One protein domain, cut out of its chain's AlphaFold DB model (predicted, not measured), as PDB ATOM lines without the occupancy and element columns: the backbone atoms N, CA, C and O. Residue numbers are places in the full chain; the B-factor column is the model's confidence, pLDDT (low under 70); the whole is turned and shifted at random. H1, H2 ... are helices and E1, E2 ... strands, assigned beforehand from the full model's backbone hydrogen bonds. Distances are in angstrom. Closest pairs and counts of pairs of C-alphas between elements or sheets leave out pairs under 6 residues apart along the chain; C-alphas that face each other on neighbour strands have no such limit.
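Overview. This is residues 5 to 113 of the 130 residues of the protein "Histidine phosphatase family protein" of Lachnospiraceae bacterium MD329 (UniProt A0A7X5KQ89). Helix H2 makes the middle of a flat domain, with the long hairpin of E3 and E4 along one side of it and H1 and H3 packed on it elsewhere. The short hairpin of E1 and E2 joins the sheet near the beginning of E4, residues 7 to 13 stick out, and H4 lies beyond the end of E4. The printed part has 109 residues, of mixed class, in the order H1 E1 E2 H2 H3 E3 E4 H4; the antiparallel sheet runs E1 E2 E4 E3. It is compact, with a radius of gyration of the C-alphas of 15.0 A, and spans 43 by 40 by 21 A.

Arrangement. Begin with H1, residues 11 to 27; it makes two layers with the sheet, a helix on one face. E1, residues 32 to 34, and E2, residues 37 to 39, form a hairpin; look for N 32 and O 39, 2.9 A apart. H2, residues 54 to 65, touches H1's residues 15 to 22 alone at a steep tilt of 60 degrees; the closest C-alphas, of Cys 19 and His 63, are 6.3 A apart. H3, residues 69 to 75, touches H2, the closest C-alphas being those of Ser 62 and Ala 69, 5.1 A. E3, residues 83 to 92, and E4, residues 95 to 105, form a hairpin, with N 87 and O 99 at 2.9 A; N 96 of E4 and O 38 of E2 are 2.8 A apart. H2 is on the sheet, only just at the sheet's level with a height over the sheet of 3.7 A; its closest C-alpha pair with E4 is Leu 64 and Phe 98, 6.0 A. H4, residues 107 to 111, is apart from H2. Every O i to N i+4 pair is within hydrogen-bond range in H1, H2 and H4; in H3, 2 of 3 are.

Along the chain. Find C-alpha 11 at (-15.577, 28.756, -4.861); from there H1 runs 24.1 A. H2 measures 16.1 A, E3 28.3 A and E4 27.5 A. H4 ends at C-alpha 111, (-32.633, 28.810, 27.792).

Size, cuts and confidence. The two C-alphas farthest apart, of Lys 35 and Gly 113, are 44.7 A apart. The printed part has no cut; the link from E2 to H2 is long, and no printed residue is under 70 in pLDDT.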
ATOM      1  N   ILE A   5     -16.886  38.366  -9.581       83.38
ATOM      2  CA  ILE A   5     -16.324  38.205  -8.231       83.38
ATOM      3  C   ILE A   5     -16.169  36.725  -7.841       83.38
ATOM      4  O   ILE A   5     -15.177  36.335  -7.251       83.38
ATOM      5  N   MET A   6     -17.091  35.851  -8.250       82.00
ATOM      6  CA  MET A   6     -17.002  34.418  -7.937       82.00
ATOM      7  C   MET A   6     -15.900  33.703  -8.725       82.00
ATOM      8  O   MET A   6     -15.496  32.605  -8.353       82.00
ATOM      9  N   LYS A   7     -15.426  34.304  -9.826       84.19
ATOM     10  CA  LYS A   7     -14.319  33.775 -10.634       84.19
ATOM     11  C   LYS A   7     -12.946  34.101 -10.043       84.19
ATOM     12  O   LYS A   7     -11.973  33.505 -10.483       84.19
ATOM     13  N   THR A   8     -12.850  35.033  -9.090       88.31
ATOM     14  CA  THR A   8     -11.558  35.411  -8.490       88.31
ATOM     15  C   THR A   8     -11.100  34.434  -7.404       88.31
ATOM     16  O   THR A   8      -9.933  34.458  -7.027       88.31
ATOM     17  N   GLY A   9     -11.989  33.560  -6.923       86.88
ATOM     18  CA  GLY A   9     -11.690  32.533  -5.925       86.88
ATOM     19  C   GLY A   9     -11.987  31.110  -6.404       86.88
ATOM     20  O   GLY A   9     -12.556  30.886  -7.472       86.88
ATOM     21  N   ARG A  10     -11.655  30.124  -5.563       91.75
ATOM     22  CA  ARG A  10     -11.856  28.682  -5.822       91.75
ATOM     23  C   ARG A  10     -13.252  28.181  -5.439       91.75
ATOM     24  O   ARG A  10     -13.442  27.008  -5.145       91.75
ATOM     25  N   VAL A  11     -14.259  29.057  -5.450       91.00
ATOM     26  CA  VAL A  11     -15.577  28.756  -4.861       91.00
ATOM     27  C   VAL A  11     -16.262  27.555  -5.520       91.00
ATOM     28  O   VAL A  11     -16.922  26.786  -4.839       91.00
ATOM     29  N   SER A  12     -16.089  27.366  -6.833       91.62
ATOM     30  CA  SER A  12     -16.651  26.207  -7.550       91.62
ATOM     31  C   SER A  12     -16.045  24.886  -7.084       91.62
ATOM     32  O   SER A  12     -16.769  23.922  -6.881       91.62
ATOM     33  N   GLU A  13     -14.725  24.859  -6.915       94.75
ATOM     34  CA  GLU A  13     -13.986  23.662  -6.516       94.75
ATOM     35  C   GLU A  13     -14.305  23.295  -5.066       94.75
ATOM     36  O   GLU A  13     -14.628  22.149  -4.770       94.75
ATOM     37  N   GLU A  14     -14.303  24.280  -4.164       95.50
ATOM     38  CA  GLU A  14     -14.657  24.043  -2.761       95.50
ATOM     39  C   GLU A  14     -16.137  23.663  -2.604       95.50
ATOM     40  O   GLU A  14     -16.473  22.829  -1.766       95.50
ATOM     41  N   TYR A  15     -17.028  24.216  -3.436       95.94
ATOM     42  CA  TYR A  15     -18.428  23.793  -3.482       95.94
ATOM     43  C   TYR A  15     -18.540  22.309  -3.849       95.94
ATOM     44  O   TYR A  15     -19.197  21.552  -3.135       95.94
ATOM     45  N   GLU A  16     -17.881  21.885  -4.932       96.88
ATOM     46  CA  GLU A  16     -17.879  20.487  -5.381       96.88
ATOM     47  C   GLU A  16     -17.282  19.557  -4.320       96.88
ATOM     48  O   GLU A  16     -17.859  18.514  -4.019       96.88
ATOM     49  N   ARG A  17     -16.187  19.973  -3.680       98.06
ATOM     50  CA  ARG A  17     -15.552  19.230  -2.589       98.06
ATOM     51  C   ARG A  17     -16.500  18.991  -1.414       98.06
ATOM     52  O   ARG A  17     -16.578  17.869  -0.920       98.06
ATOM     53  N   VAL A  18     -17.223  20.022  -0.969       98.31
ATOM     54  CA  VAL A  18     -18.195  19.884   0.128       98.31
ATOM     55  C   VAL A  18     -19.371  19.000  -0.292       98.31
ATOM     56  O   VAL A  18     -19.773  18.137   0.482       98.31
ATOM     57  N   CYS A  19     -19.903  19.173  -1.505       98.06
ATOM     58  CA  CYS A  19     -21.000  18.343  -2.009       98.06
ATOM     59  C   CYS A  19     -20.621  16.860  -2.057       98.06
ATOM     60  O   CYS A  19     -21.359  16.027  -1.535       98.06
ATOM     61  N   ASN A  20     -19.452  16.547  -2.622       98.25
ATOM     62  CA  ASN A  20     -18.960  15.175  -2.725       98.25
ATOM     63  C   ASN A  20     -18.725  14.564  -1.340       98.25
ATOM     64  O   ASN A  20     -19.167  13.449  -1.094       98.25
ATOM     65  N   GLY A  21     -18.118  15.311  -0.412       98.31
ATOM     66  CA  GLY A  21     -17.903  14.821   0.951       98.31
ATOM     67  C   GLY A  21     -19.209  14.531   1.698       98.31
ATOM     68  O   GLY A  21     -19.301  13.545   2.420       98.31
ATOM     69  N   ILE A  22     -20.250  15.350   1.508       98.38
ATOM     70  CA  ILE A  22     -21.576  15.065   2.078       98.38
ATOM     71  C   ILE A  22     -22.209  13.830   1.441       98.38
ATOM     72  O   ILE A  22     -22.789  13.023   2.163       98.38
ATOM     73  N   ASP A  23     -22.089  13.666   0.124       98.31
ATOM     74  CA  ASP A  23     -22.594  12.477  -0.566       98.31
ATOM     75  C   ASP A  23     -21.881  11.203  -0.090       98.31
ATOM     76  O   ASP A  23     -22.545  10.202   0.165       98.31
ATOM     77  N   GLU A  24     -20.560  11.254   0.097       98.50
ATOM     78  CA  GLU A  24     -19.758  10.153   0.645       98.50
ATOM     79  C   GLU A  24     -20.194   9.792   2.069       98.50
ATOM     80  O   GLU A  24     -20.497   8.631   2.340       98.50
ATOM     81  N   ILE A  25     -20.324  10.784   2.957       98.25
ATOM     82  CA  ILE A  25     -20.765  10.553   4.340       98.25
ATOM     83  C   ILE A  25     -22.176   9.962   4.368       98.25
ATOM     84  O   ILE A  25     -22.428   9.012   5.099       98.25
ATOM     85  N   LEU A  26     -23.116  10.495   3.582       98.00
ATOM     86  CA  LEU A  26     -24.495   9.993   3.542       98.00
ATOM     87  C   LEU A  26     -24.596   8.583   2.939       98.00
ATOM     88  O   LEU A  26     -25.453   7.800   3.366       98.00
ATOM     89  N   ALA A  27     -23.704   8.233   2.009       98.00
ATOM     90  CA  ALA A  27     -23.628   6.895   1.434       98.00
ATOM     91  C   ALA A  27     -23.272   5.824   2.477       98.00
ATOM     92  O   ALA A  27     -23.804   4.716   2.397       98.00
ATOM     93  N   GLU A  28     -22.476   6.154   3.501       97.69
ATOM     94  CA  GLU A  28     -22.191   5.250   4.631       97.69
ATOM     95  C   GLU A  28     -23.457   4.859   5.414       97.69
ATOM     96  O   GLU A  28     -23.511   3.796   6.035       97.69
ATOM     97  N   TYR A  29     -24.507   5.683   5.345       97.19
ATOM     98  CA  TYR A  29     -25.818   5.431   5.955       97.19
ATOM     99  C   TYR A  29     -26.857   4.913   4.945       97.19
ATOM    100  O   TYR A  29     -28.042   4.836   5.270       97.19
ATOM    101  N   GLY A  30     -26.432   4.559   3.728       97.25
ATOM    102  CA  GLY A  30     -27.279   3.993   2.674       97.25
ATOM    103  C   GLY A  30     -28.010   5.015   1.799       97.25
ATOM    104  O   GLY A  30     -28.786   4.614   0.931       97.25
ATOM    105  N   TYR A  31     -27.776   6.318   1.986       97.94
ATOM    106  CA  TYR A  31     -28.413   7.369   1.190       97.94
ATOM    107  C   TYR A  31     -27.535   7.740  -0.007       97.94
ATOM    108  O   TYR A  31     -26.524   8.422   0.137       97.94
ATOM    109  N   ILE A  32     -27.944   7.333  -1.209       97.75
ATOM    110  CA  ILE A  32     -27.178   7.550  -2.445       97.75
ATOM    111  C   ILE A  32     -27.847   8.613  -3.307       97.75
ATOM    112  O   ILE A  32     -29.045   8.537  -3.582       97.75
ATOM    113  N   ARG A  33     -27.078   9.600  -3.770       96.88
ATOM    114  CA  ARG A  33     -27.591  10.679  -4.621       96.88
ATOM    115  C   ARG A  33     -27.574  10.289  -6.100       96.88
ATOM    116  O   ARG A  33     -26.537   9.939  -6.651       96.88
ATOM    117  N   ASN A  34     -28.708  10.435  -6.779       91.38
ATOM    118  CA  ASN A  34     -28.852  10.225  -8.219       91.38
ATOM    119  C   ASN A  34     -29.664  11.366  -8.848       91.38
ATOM    120  O   ASN A  34     -30.819  11.592  -8.492       91.38
ATOM    121  N   LYS A  35     -29.063  12.103  -9.793       88.50
ATOM    122  CA  LYS A  35     -29.705  13.221 -10.524       88.50
ATOM    123  C   LYS A  35     -30.419  14.243  -9.616       88.50
ATOM    124  O   LYS A  35     -31.452  14.792  -9.985       88.50
ATOM    125  N   GLY A  36     -29.861  14.507  -8.433       88.88
ATOM    126  CA  GLY A  36     -30.391  15.490  -7.479       88.88
ATOM    127  C   GLY A  36     -31.394  14.949  -6.456       88.88
ATOM    128  O   GLY A  36     -31.832  15.713  -5.604       88.88
ATOM    129  N   ILE A  37     -31.735  13.661  -6.502       93.38
ATOM    130  CA  ILE A  37     -32.614  12.998  -5.530       93.38
ATOM    131  C   ILE A  37     -31.799  11.947  -4.778       93.38
ATOM    132  O   ILE A  37     -30.999  11.245  -5.392       93.38
ATOM    133  N   TYR A  38     -31.998  11.826  -3.466       97.69
ATOM    134  CA  TYR A  38     -31.415  10.727  -2.698       97.69
ATOM    135  C   TYR A  38     -32.340   9.512  -2.718       97.69
ATOM    136  O   TYR A  38     -33.563   9.643  -2.646       97.69
ATOM    137  N   THR A  39     -31.750   8.327  -2.792       97.50
ATOM    138  CA  THR A  39     -32.451   7.047  -2.697       97.50
ATOM    139  C   THR A  39     -31.873   6.196  -1.581       97.50
ATOM    140  O   THR A  39     -30.682   6.297  -1.293       97.50
ATOM    141  N   VAL A  40     -32.707   5.351  -0.981       97.06
ATOM    142  CA  VAL A  40     -32.319   4.433   0.096       97.06
ATOM    143  C   VAL A  40     -33.085   3.115  -0.042       97.06
ATOM    144  O   VAL A  40     -34.260   3.121  -0.404       97.06
ATOM    145  N   GLU A  41     -32.442   1.977   0.221       94.12
ATOM    146  CA  GLU A  41     -33.130   0.672   0.241       94.12
ATOM    147  C   GLU A  41     -33.851   0.436   1.574       94.12
ATOM    148  O   GLU A  41     -35.011   0.018   1.606       94.12
ATOM    149  N   GLN A  42     -33.169   0.756   2.676       91.81
ATOM    150  CA  GLN A  42     -33.697   0.713   4.032       91.81
ATOM    151  C   GLN A  42     -33.289   1.986   4.779       91.81
ATOM    152  O   GLN A  42     -32.119   2.173   5.111       91.81
ATOM    153  N   GLY A  43     -34.259   2.868   5.033       89.62
ATOM    154  CA  GLY A  43     -34.048   4.056   5.856       89.62
ATOM    155  C   GLY A  43     -33.635   3.706   7.289       89.62
ATOM    156  O   GLY A  43     -33.841   2.587   7.765       89.62
ATOM    157  N   ASN A  44     -33.060   4.679   7.990       93.06
ATOM    158  CA  ASN A  44     -32.658   4.540   9.386       93.06
ATOM    159  C   ASN A  44     -33.015   5.793  10.204       93.06
ATOM    160  O   ASN A  44     -33.465   6.800   9.664       93.06
ATOM    161  N   ASP A  45     -32.834   5.704  11.520       94.69
ATOM    162  CA  ASP A  45     -33.117   6.756  12.502       94.69
ATOM    163  C   ASP A  45     -31.841   7.415  13.055       94.69
ATOM    164  O   ASP A  45     -31.858   8.050  14.114       94.69
ATOM    165  N   LYS A  46     -30.707   7.259  12.356       97.62
ATOM    166  CA  LYS A  46     -29.429   7.808  12.812       97.62
ATOM    167  C   LYS A  46     -29.443   9.329  12.742       97.62
ATOM    168  O   LYS A  46     -30.012   9.944  11.847       97.62
ATOM    169  N   THR A  47     -28.762   9.934  13.707       97.94
ATOM    170  CA  THR A  47     -28.527  11.376  13.752       97.94
ATOM    171  C   THR A  47     -27.036  11.629  13.619       97.94
ATOM    172  O   THR A  47     -26.244  11.106  14.402       97.94
ATOM    173  N   ILE A  48     -26.670  12.446  12.636       97.69
ATOM    174  CA  ILE A  48     -25.308  12.933  12.415       97.69
ATOM    175  C   ILE A  48     -25.239  14.416  12.777       97.69
ATOM    176  O   ILE A  48     -26.210  15.153  12.593       97.69
ATOM    177  N   VAL A  49     -24.098  14.853  13.307       97.94
ATOM    178  CA  VAL A  49     -23.879  16.243  13.722       97.94
ATOM    179  C   VAL A  49     -22.627  16.772  13.039       97.94
ATOM    180  O   VAL A  49     -21.578  16.134  13.075       97.94
ATOM    181  N   PHE A  50     -22.741  17.957  12.445       97.75
ATOM    182  CA  PHE A  50     -21.640  18.659  11.798       97.75
ATOM    183  C   PHE A  50     -21.375  19.984  12.503       97.75
ATOM    184  O   PHE A  50     -22.300  20.753  12.759       97.75
ATOM    185  N   PHE A  51     -20.100  20.278  12.740       97.50
ATOM    186  CA  PHE A  51     -19.643  21.580  13.216       97.50
ATOM    187  C   PHE A  51     -18.928  22.273  12.063       97.50
ATOM    188  O   PHE A  51     -17.917  21.776  11.566       97.50
ATOM    189  N   CYS A  52     -19.476  23.388  11.588       96.50
ATOM    190  CA  CYS A  52     -18.928  24.100  10.439       96.50
ATOM    191  C   CYS A  52     -19.266  25.595  10.475       96.50
ATOM    192  O   CYS A  52     -20.022  26.064  11.323       96.50
ATOM    193  N   HIS A  53     -18.681  26.346   9.542       95.38
ATOM    194  CA  HIS A  53     -18.968  27.767   9.354       95.38
ATOM    195  C   HIS A  53     -20.196  27.981   8.461       95.38
ATOM    196  O   HIS A  53     -20.527  27.129   7.635       95.38
ATOM    197  N   LEU A  54     -20.797  29.172   8.553       95.62
ATOM    198  CA  LEU A  54     -21.962  29.598   7.764       95.62
ATOM    199  C   LEU A  54     -21.812  29.298   6.266       95.62
ATOM    200  O   LEU A  54     -22.727  28.762   5.641       95.62
ATOM    201  N   GLY A  55     -20.637  29.595   5.700       95.00
ATOM    202  CA  GLY A  55     -20.346  29.344   4.290       95.00
ATOM    203  C   GLY A  55     -20.538  27.876   3.908       95.00
ATOM    204  O   GLY A  55     -21.301  27.577   2.992       95.00
ATOM    205  N   VAL A  56     -19.903  26.966   4.652       97.25
ATOM    206  CA  VAL A  56     -19.971  25.517   4.409       97.25
ATOM    207  C   VAL A  56     -21.367  24.979   4.707       97.25
ATOM    208  O   VAL A  56     -21.905  24.254   3.875       97.25
ATOM    209  N   GLN A  57     -21.995  25.387   5.818       97.88
ATOM    210  CA  GLN A  57     -23.373  24.997   6.145       97.88
ATOM    211  C   GLN A  57     -24.303  25.252   4.955       97.88
ATOM    212  O   GLN A  57     -25.052  24.367   4.547       97.88
ATOM    213  N   PHE A  58     -24.248  26.449   4.369       98.00
ATOM    214  CA  PHE A  58     -25.121  26.791   3.253       98.00
ATOM    215  C   PHE A  58     -24.752  26.105   1.937       98.00
ATOM    216  O   PHE A  58     -25.655  25.874   1.138       98.00
ATOM    217  N   VAL A  59     -23.503  25.668   1.729       98.25
ATOM    218  CA  VAL A  59     -23.195  24.731   0.629       98.25
ATOM    219  C   VAL A  59     -23.915  23.405   0.846       98.25
ATOM    220  O   VAL A  59     -24.633  22.959  -0.048       98.25
ATOM    221  N   ILE A  60     -23.788  22.818   2.040       98.38
ATOM    222  CA  ILE A  60     -24.426  21.541   2.381       98.38
ATOM    223  C   ILE A  60     -25.939  21.640   2.153       98.38
ATOM    224  O   ILE A  60     -26.504  20.860   1.390       98.38
ATOM    225  N   LEU A  61     -26.596  22.643   2.746       98.38
ATOM    226  CA  LEU A  61     -28.041  22.830   2.597       98.38
ATOM    227  C   LEU A  61     -28.450  23.060   1.139       98.38
ATOM    228  O   LEU A  61     -29.445  22.496   0.686       98.38
ATOM    229  N   SER A  62     -27.673  23.843   0.386       97.75
ATOM    230  CA  SER A  62     -27.960  24.090  -1.028       97.75
ATOM    231  C   SER A  62     -27.943  22.802  -1.856       97.75
ATOM    232  O   SER A  62     -28.838  22.580  -2.674       97.75
ATOM    233  N   HIS A  63     -26.992  21.907  -1.575       97.62
ATOM    234  CA  HIS A  63     -26.849  20.618  -2.244       97.62
ATOM    235  C   HIS A  63     -27.976  19.646  -1.885       97.62
ATOM    236  O   HIS A  63     -28.553  19.017  -2.780       97.62
ATOM    237  N   LEU A  64     -28.331  19.576  -0.596       97.56
ATOM    238  CA  LEU A  64     -29.413  18.726  -0.089       97.56
ATOM    239  C   LEU A  64     -30.793  19.163  -0.598       97.56
ATOM    240  O   LEU A  64     -31.648  18.319  -0.860       97.56
ATOM    241  N   PHE A  65     -31.022  20.471  -0.740       96.69
ATOM    242  CA  PHE A  65     -32.313  21.019  -1.171       96.69
ATOM    243  C   PHE A  65     -32.405  21.250  -2.683       96.69
ATOM    244  O   PHE A  65     -33.497  21.502  -3.189       96.69
ATOM    245  N   GLY A  66     -31.284  21.185  -3.406       95.12
ATOM    246  CA  GLY A  66     -31.236  21.507  -4.832       95.12
ATOM    247  C   GLY A  66     -31.466  22.994  -5.121       95.12
ATOM    248  O   GLY A  66     -32.071  23.338  -6.135       95.12
ATOM    249  N   ILE A  67     -31.008  23.876  -4.230       94.88
ATOM    250  CA  ILE A  67     -31.127  25.336  -4.370       94.88
ATOM    251  C   ILE A  67     -29.754  25.985  -4.568       94.88
ATOM    252  O   ILE A  67     -28.717  25.358  -4.400       94.88
ATOM    253  N   SER A  68     -29.732  27.259  -4.954       94.25
ATOM    254  CA  SER A  68     -28.488  27.997  -5.201       94.25
ATOM    255  C   SER A  68     -27.805  28.412  -3.891       94.25
ATOM    256  O   SER A  68     -28.383  29.188  -3.129       94.25
ATOM    257  N   ALA A  69     -26.559  27.975  -3.645       95.12
ATOM    258  CA  ALA A  69     -25.766  28.416  -2.485       95.12
ATOM    259  C   ALA A  69     -25.645  29.949  -2.370       95.12
ATOM    260  O   ALA A  69     -25.910  30.472  -1.288       95.12
ATOM    261  N   PRO A  70     -25.358  30.706  -3.452       93.88
ATOM    262  CA  PRO A  70     -25.400  32.166  -3.407       93.88
ATOM    263  C   PRO A  70     -26.718  32.754  -2.905       93.88
ATOM    264  O   PRO A  70     -26.694  33.745  -2.187       93.88
ATOM    265  N   ALA A  71     -27.863  32.147  -3.235       94.38
ATOM    266  CA  ALA A  71     -29.144  32.628  -2.720       94.38
ATOM    267  C   ALA A  71     -29.243  32.442  -1.199       94.38
ATOM    268  O   ALA A  71     -29.809  33.294  -0.521       94.38
ATOM    269  N   MET A  72     -28.651  31.377  -0.654       95.81
ATOM    270  CA  MET A  72     -28.593  31.169   0.790       95.81
ATOM    271  C   MET A  72     -27.605  32.125   1.471       95.81
ATOM    272  O   MET A  72     -27.979  32.826   2.403       95.81
ATOM    273  N   TRP A  73     -26.367  32.220   0.975       94.62
ATOM    274  CA  TRP A  73     -25.336  33.079   1.575       94.62
ATOM    275  C   TRP A  73     -25.734  34.551   1.658       94.62
ATOM    276  O   TRP A  73     -25.337  35.231   2.595       94.62
ATOM    277  N   GLN A  74     -26.477  35.049   0.670       92.88
ATOM    278  CA  GLN A  74     -26.809  36.472   0.573       92.88
ATOM    279  C   GLN A  74     -28.067  36.866   1.350       92.88
ATOM    280  O   GLN A  74     -28.273  38.050   1.585       92.88
ATOM    281  N   ASN A  75     -28.923  35.910   1.723       94.38
ATOM    282  CA  ASN A  75     -30.236  36.222   2.306       94.38
ATOM    283  C   ASN A  75     -30.430  35.679   3.721       94.38
ATOM    284  O   ASN A  75     -31.410  36.033   4.370       94.38
ATOM    285  N   PHE A  76     -29.541  34.809   4.201       95.56
ATOM    286  CA  PHE A  76     -29.717  34.147   5.486       95.56
ATOM    287  C   PHE A  76     -28.534  34.415   6.406       95.56
ATOM    288  O   PHE A  76     -27.382  34.151   6.068       95.56
ATOM    289  N   PHE A  77     -28.855  34.871   7.612       95.69
ATOM    290  CA  PHE A  77     -27.948  34.904   8.746       95.69
ATOM    291  C   PHE A  77     -28.308  33.768   9.708       95.69
ATOM    292  O   PHE A  77     -29.482  33.471   9.926       95.69
ATOM    293  N   VAL A  78     -27.288  33.135  10.283       97.06
ATOM    294  CA  VAL A  78     -27.431  32.231  11.426       97.06
ATOM    295  C   VAL A  78     -26.372  32.612  12.452       97.06
ATOM    296  O   VAL A  78     -25.200  32.765  12.102       97.06
ATOM    297  N   ALA A  79     -26.778  32.783  13.709       97.00
ATOM    298  CA  ALA A  79     -25.854  33.173  14.764       97.00
ATOM    299  C   ALA A  79     -24.777  32.089  14.974       97.00
ATOM    300  O   ALA A  79     -25.071  30.893  14.829       97.00
ATOM    301  N   PRO A  80     -23.538  32.449  15.354       96.25
ATOM    302  CA  PRO A  80     -22.558  31.473  15.809       96.25
ATOM    303  C   PRO A  80     -23.149  30.581  16.904       96.25
ATOM    304  O   PRO A  80     -23.913  31.050  17.745       96.25
ATOM    305  N   THR A  81     -22.799  29.294  16.893       96.31
ATOM    306  CA  THR A  81     -23.322  28.252  17.806       96.31
ATOM    307  C   THR A  81     -24.816  27.941  17.682       96.31
ATOM    308  O   THR A  81     -25.289  27.019  18.338       96.31
ATOM    309  N   SER A  82     -25.560  28.626  16.810       97.88
ATOM    310  CA  SER A  82     -26.936  28.236  16.501       97.88
ATOM    311  C   SER A  82     -27.008  26.849  15.850       97.88
ATOM    312  O   SER A  82     -26.048  26.365  15.243       97.88
ATOM    313  N   VAL A  83     -28.161  26.193  15.980       98.44
ATOM    314  CA  VAL A  83     -28.370  24.817  15.520       98.44
ATOM    315  C   VAL A  83     -29.318  24.793  14.325       98.44
ATOM    316  O   VAL A  83     -30.475  25.200  14.409       98.44
ATOM    317  N   THR A  84     -28.858  24.246  13.205       98.69
ATOM    318  CA  THR A  84     -29.716  23.942  12.054       98.69
ATOM    319  C   THR A  84     -30.079  22.461  12.072       98.69
ATOM    320  O   THR A  84     -29.200  21.607  12.159       98.69
ATOM    321  N   VAL A  85     -31.372  22.145  11.977       98.56
ATOM    322  CA  VAL A  85     -31.881  20.766  11.998       98.56
ATOM    323  C   VAL A  85     -32.505  20.433  10.654       98.56
ATOM    324  O   VAL A  85     -33.488  21.055  10.244       98.56
ATOM    325  N   VAL A  86     -31.974  19.399  10.009       98.31
ATOM    326  CA  VAL A  86     -32.500  18.833   8.766       98.31
ATOM    327  C   VAL A  86     -32.872  17.376   9.015       98.31
ATOM    328  O   VAL A  86     -32.157  16.668   9.715       98.31
ATOM    329  N   ALA A  87     -33.995  16.934   8.459       97.62
ATOM    330  CA  ALA A  87     -34.437  15.547   8.525       97.62
ATOM    331  C   ALA A  87     -34.733  15.004   7.125       97.62
ATOM    332  O   ALA A  87     -35.154  15.751   6.239       97.62
ATOM    333  N   THR A  88     -34.540  13.704   6.942       96.69
ATOM    334  CA  THR A  88     -34.985  12.969   5.757       96.69
ATOM    335  C   THR A  88     -36.488  12.688   5.829       96.69
ATOM    336  O   THR A  88     -37.015  12.348   6.885       96.69
ATOM    337  N   GLU A  89     -37.176  12.810   4.700       95.00
ATOM    338  CA  GLU A  89     -38.597  12.504   4.512       95.00
ATOM    339  C   GLU A  89     -38.741  11.574   3.297       95.00
ATOM    340  O   GLU A  89     -38.256  11.899   2.212       95.00
ATOM    341  N   GLU A  90     -39.436  10.445   3.459       93.94
ATOM    342  CA  GLU A  90     -39.812   9.539   2.365       93.94
ATOM    343  C   GLU A  90     -41.320   9.637   2.107       93.94
ATOM    344  O   GLU A  90     -42.131   9.087   2.850       93.94
ATOM    345  N   ARG A  91     -41.713  10.353   1.046       91.88
ATOM    346  CA  ARG A  91     -43.116  10.377   0.573       91.88
ATOM    347  C   ARG A  91     -43.431   9.244  -0.395       91.88
ATOM    348  O   ARG A  91     -44.580   8.836  -0.525       91.88
ATOM    349  N   GLU A  92     -42.403   8.766  -1.077       94.06
ATOM    350  CA  GLU A  92     -42.420   7.575  -1.910       94.06
ATOM    351  C   GLU A  92     -41.320   6.659  -1.380       94.06
ATOM    352  O   GLU A  92     -40.209   7.124  -1.121       94.06
ATOM    353  N   LYS A  93     -41.635   5.373  -1.195       94.56
ATOM    354  CA  LYS A  93     -40.704   4.406  -0.607       94.56
ATOM    355  C   LYS A  93     -39.384   4.395  -1.382       94.56
ATOM    356  O   LYS A  93     -39.380   4.178  -2.593       94.56
ATOM    357  N   GLY A  94     -38.282   4.605  -0.670       95.38
ATOM    358  CA  GLY A  94     -36.930   4.613  -1.214       95.38
ATOM    359  C   GLY A  94     -36.520   5.905  -1.923       95.38
ATOM    360  O   GLY A  94     -35.402   5.964  -2.433       95.38
ATOM    361  N   LYS A  95     -37.368   6.947  -1.953       96.25
ATOM    362  CA  LYS A  95     -37.013   8.293  -2.440       96.25
ATOM    363  C   LYS A  95     -37.031   9.293  -1.295       96.25
ATOM    364  O   LYS A  95     -38.068   9.551  -0.685       96.25
ATOM    365  N   VAL A  96     -35.882   9.907  -1.064       96.81
ATOM    366  CA  VAL A  96     -35.608  10.708   0.121       96.81
ATOM    367  C   VAL A  96     -35.486  12.177  -0.256       96.81
ATOM    368  O   VAL A  96     -34.709  12.557  -1.135       96.81
ATOM    369  N   ALA A  97     -36.234  13.016   0.454       95.44
ATOM    370  CA  ALA A  97     -36.075  14.460   0.443       95.44
ATOM    371  C   ALA A  97     -35.523  14.938   1.788       95.44
ATOM    372  O   ALA A  97     -35.952  14.474   2.840       95.44
ATOM    373  N   PHE A  98     -34.618  15.912   1.768       97.19
ATOM    374  CA  PHE A  98     -34.164  16.585   2.983       97.19
ATOM    375  C   PHE A  98     -35.050  17.803   3.275       97.19
ATOM    376  O   PHE A  98     -35.382  18.588   2.380       97.19
ATOM    377  N   ARG A  99     -35.445  17.965   4.541       96.56
ATOM    378  CA  ARG A  99     -36.313  19.045   5.024       96.56
ATOM    379  C   ARG A  99     -35.668  19.774   6.186       96.56
ATOM    380  O   ARG A  99     -35.378  19.170   7.217       96.56
ATOM    381  N   CYS A 100     -35.484  21.080   6.029       97.62
ATOM    382  CA  CYS A 100     -35.095  21.948   7.132       97.62
ATOM    383  C   CYS A 100     -36.268  22.080   8.109       97.62
ATOM    384  O   CYS A 100     -37.333  22.569   7.738       97.62
ATOM    385  N   LYS A 101     -36.081  21.631   9.351       97.75
ATOM    386  CA  LYS A 101     -37.060  21.782  10.437       97.75
ATOM    387  C   LYS A 101     -36.781  23.016  11.286       97.75
ATOM    388  O   LYS A 101     -37.701  23.567  11.880       97.75
ATOM    389  N   LYS A 102     -35.509  23.407  11.371       98.12
ATOM    390  CA  LYS A 102     -35.027  24.577  12.101       98.12
ATOM    391  C   LYS A 102     -33.806  25.131  11.388       98.12
ATOM    392  O   LYS A 102     -32.918  24.353  11.046       98.12
ATOM    393  N   LEU A 103     -33.741  26.444  11.217       97.88
ATOM    394  CA  LEU A 103     -32.599  27.128  10.623       97.88
ATOM    395  C   LEU A 103     -32.053  28.134  11.632       97.88
ATOM    396  O   LEU A 103     -32.781  29.046  12.011       97.88
ATOM    397  N   GLY A 104     -30.807  27.950  12.074       97.38
ATOM    398  CA  GLY A 104     -30.173  28.849  13.042       97.38
ATOM    399  C   GLY A 104     -30.880  28.939  14.401       97.38
ATOM    400  O   GLY A 104     -31.003  30.027  14.951       97.38
ATOM    401  N   ASP A 105     -31.341  27.814  14.960       98.25
ATOM    402  CA  ASP A 105     -32.025  27.766  16.258       98.25
ATOM    403  C   ASP A 105     -31.089  28.125  17.418       98.25
ATOM    404  O   ASP A 105     -30.103  27.434  17.693       98.25
ATOM    405  N   THR A 106     -31.434  29.184  18.141       98.31
ATOM    406  CA  THR A 106     -30.703  29.682  19.312       98.31
ATOM    407  C   THR A 106     -31.424  29.386  20.626       98.31
ATOM    408  O   THR A 106     -30.988  29.840  21.680       98.31
ATOM    409  N   SER A 107     -32.487  28.572  20.608       98.12
ATOM    410  CA  SER A 107     -33.291  28.265  21.802       98.12
ATOM    411  C   SER A 107     -32.464  27.769  22.996       98.12
ATOM    412  O   SER A 107     -32.800  28.067  24.137       98.12
ATOM    413  N   HIS A 108     -31.372  27.037  22.752       97.81
ATOM    414  CA  HIS A 108     -30.476  26.560  23.809       97.81
ATOM    415  C   HIS A 108     -29.669  27.690  24.476       97.81
ATOM    416  O   HIS A 108     -29.447  27.632  25.682       97.81
ATOM    417  N   LEU A 109     -29.279  28.726  23.723       98.25
ATOM    418  CA  LEU A 109     -28.627  29.926  24.261       98.25
ATOM    419  C   LEU A 109     -29.621  30.720  25.107       98.25
ATOM    420  O   LEU A 109     -29.341  31.031  26.261       98.25
ATOM    421  N   ASN A 110     -30.830  30.925  24.574       97.19
ATOM    422  CA  ASN A 110     -31.901  31.630  25.274       97.19
ATOM    423  C   ASN A 110     -32.268  30.933  26.594       97.19
ATOM    424  O   ASN A 110     -32.409  31.586  27.623       97.19
ATOM    425  N   ALA A 111     -32.371  29.598  26.587       98.12
ATOM    426  CA  ALA A 111     -32.633  28.810  27.792       98.12
ATOM    427  C   ALA A 111     -31.512  28.924  28.842       98.12
ATOM    428  O   ALA A 111     -31.776  28.795  30.035       98.12
ATOM    429  N   ALA A 112     -30.277  29.184  28.406       98.12
ATOM    430  CA  ALA A 112     -29.132  29.440  29.275       98.12
ATOM    431  C   ALA A 112     -28.997  30.920  29.689       98.12
ATOM    432  O   ALA A 112     -28.065  31.257  30.418       98.12
ATOM    433  N   GLY A 113     -29.892  31.806  29.236       98.12
ATOM    434  CA  GLY A 113     -29.791  33.250  29.467       98.12
ATOM    435  C   GLY A 113     -28.621  33.912  28.729       98.12
ATOM    436  O   GLY A 113     -28.121  34.939  29.181       98.12
TER     437      GLY A 113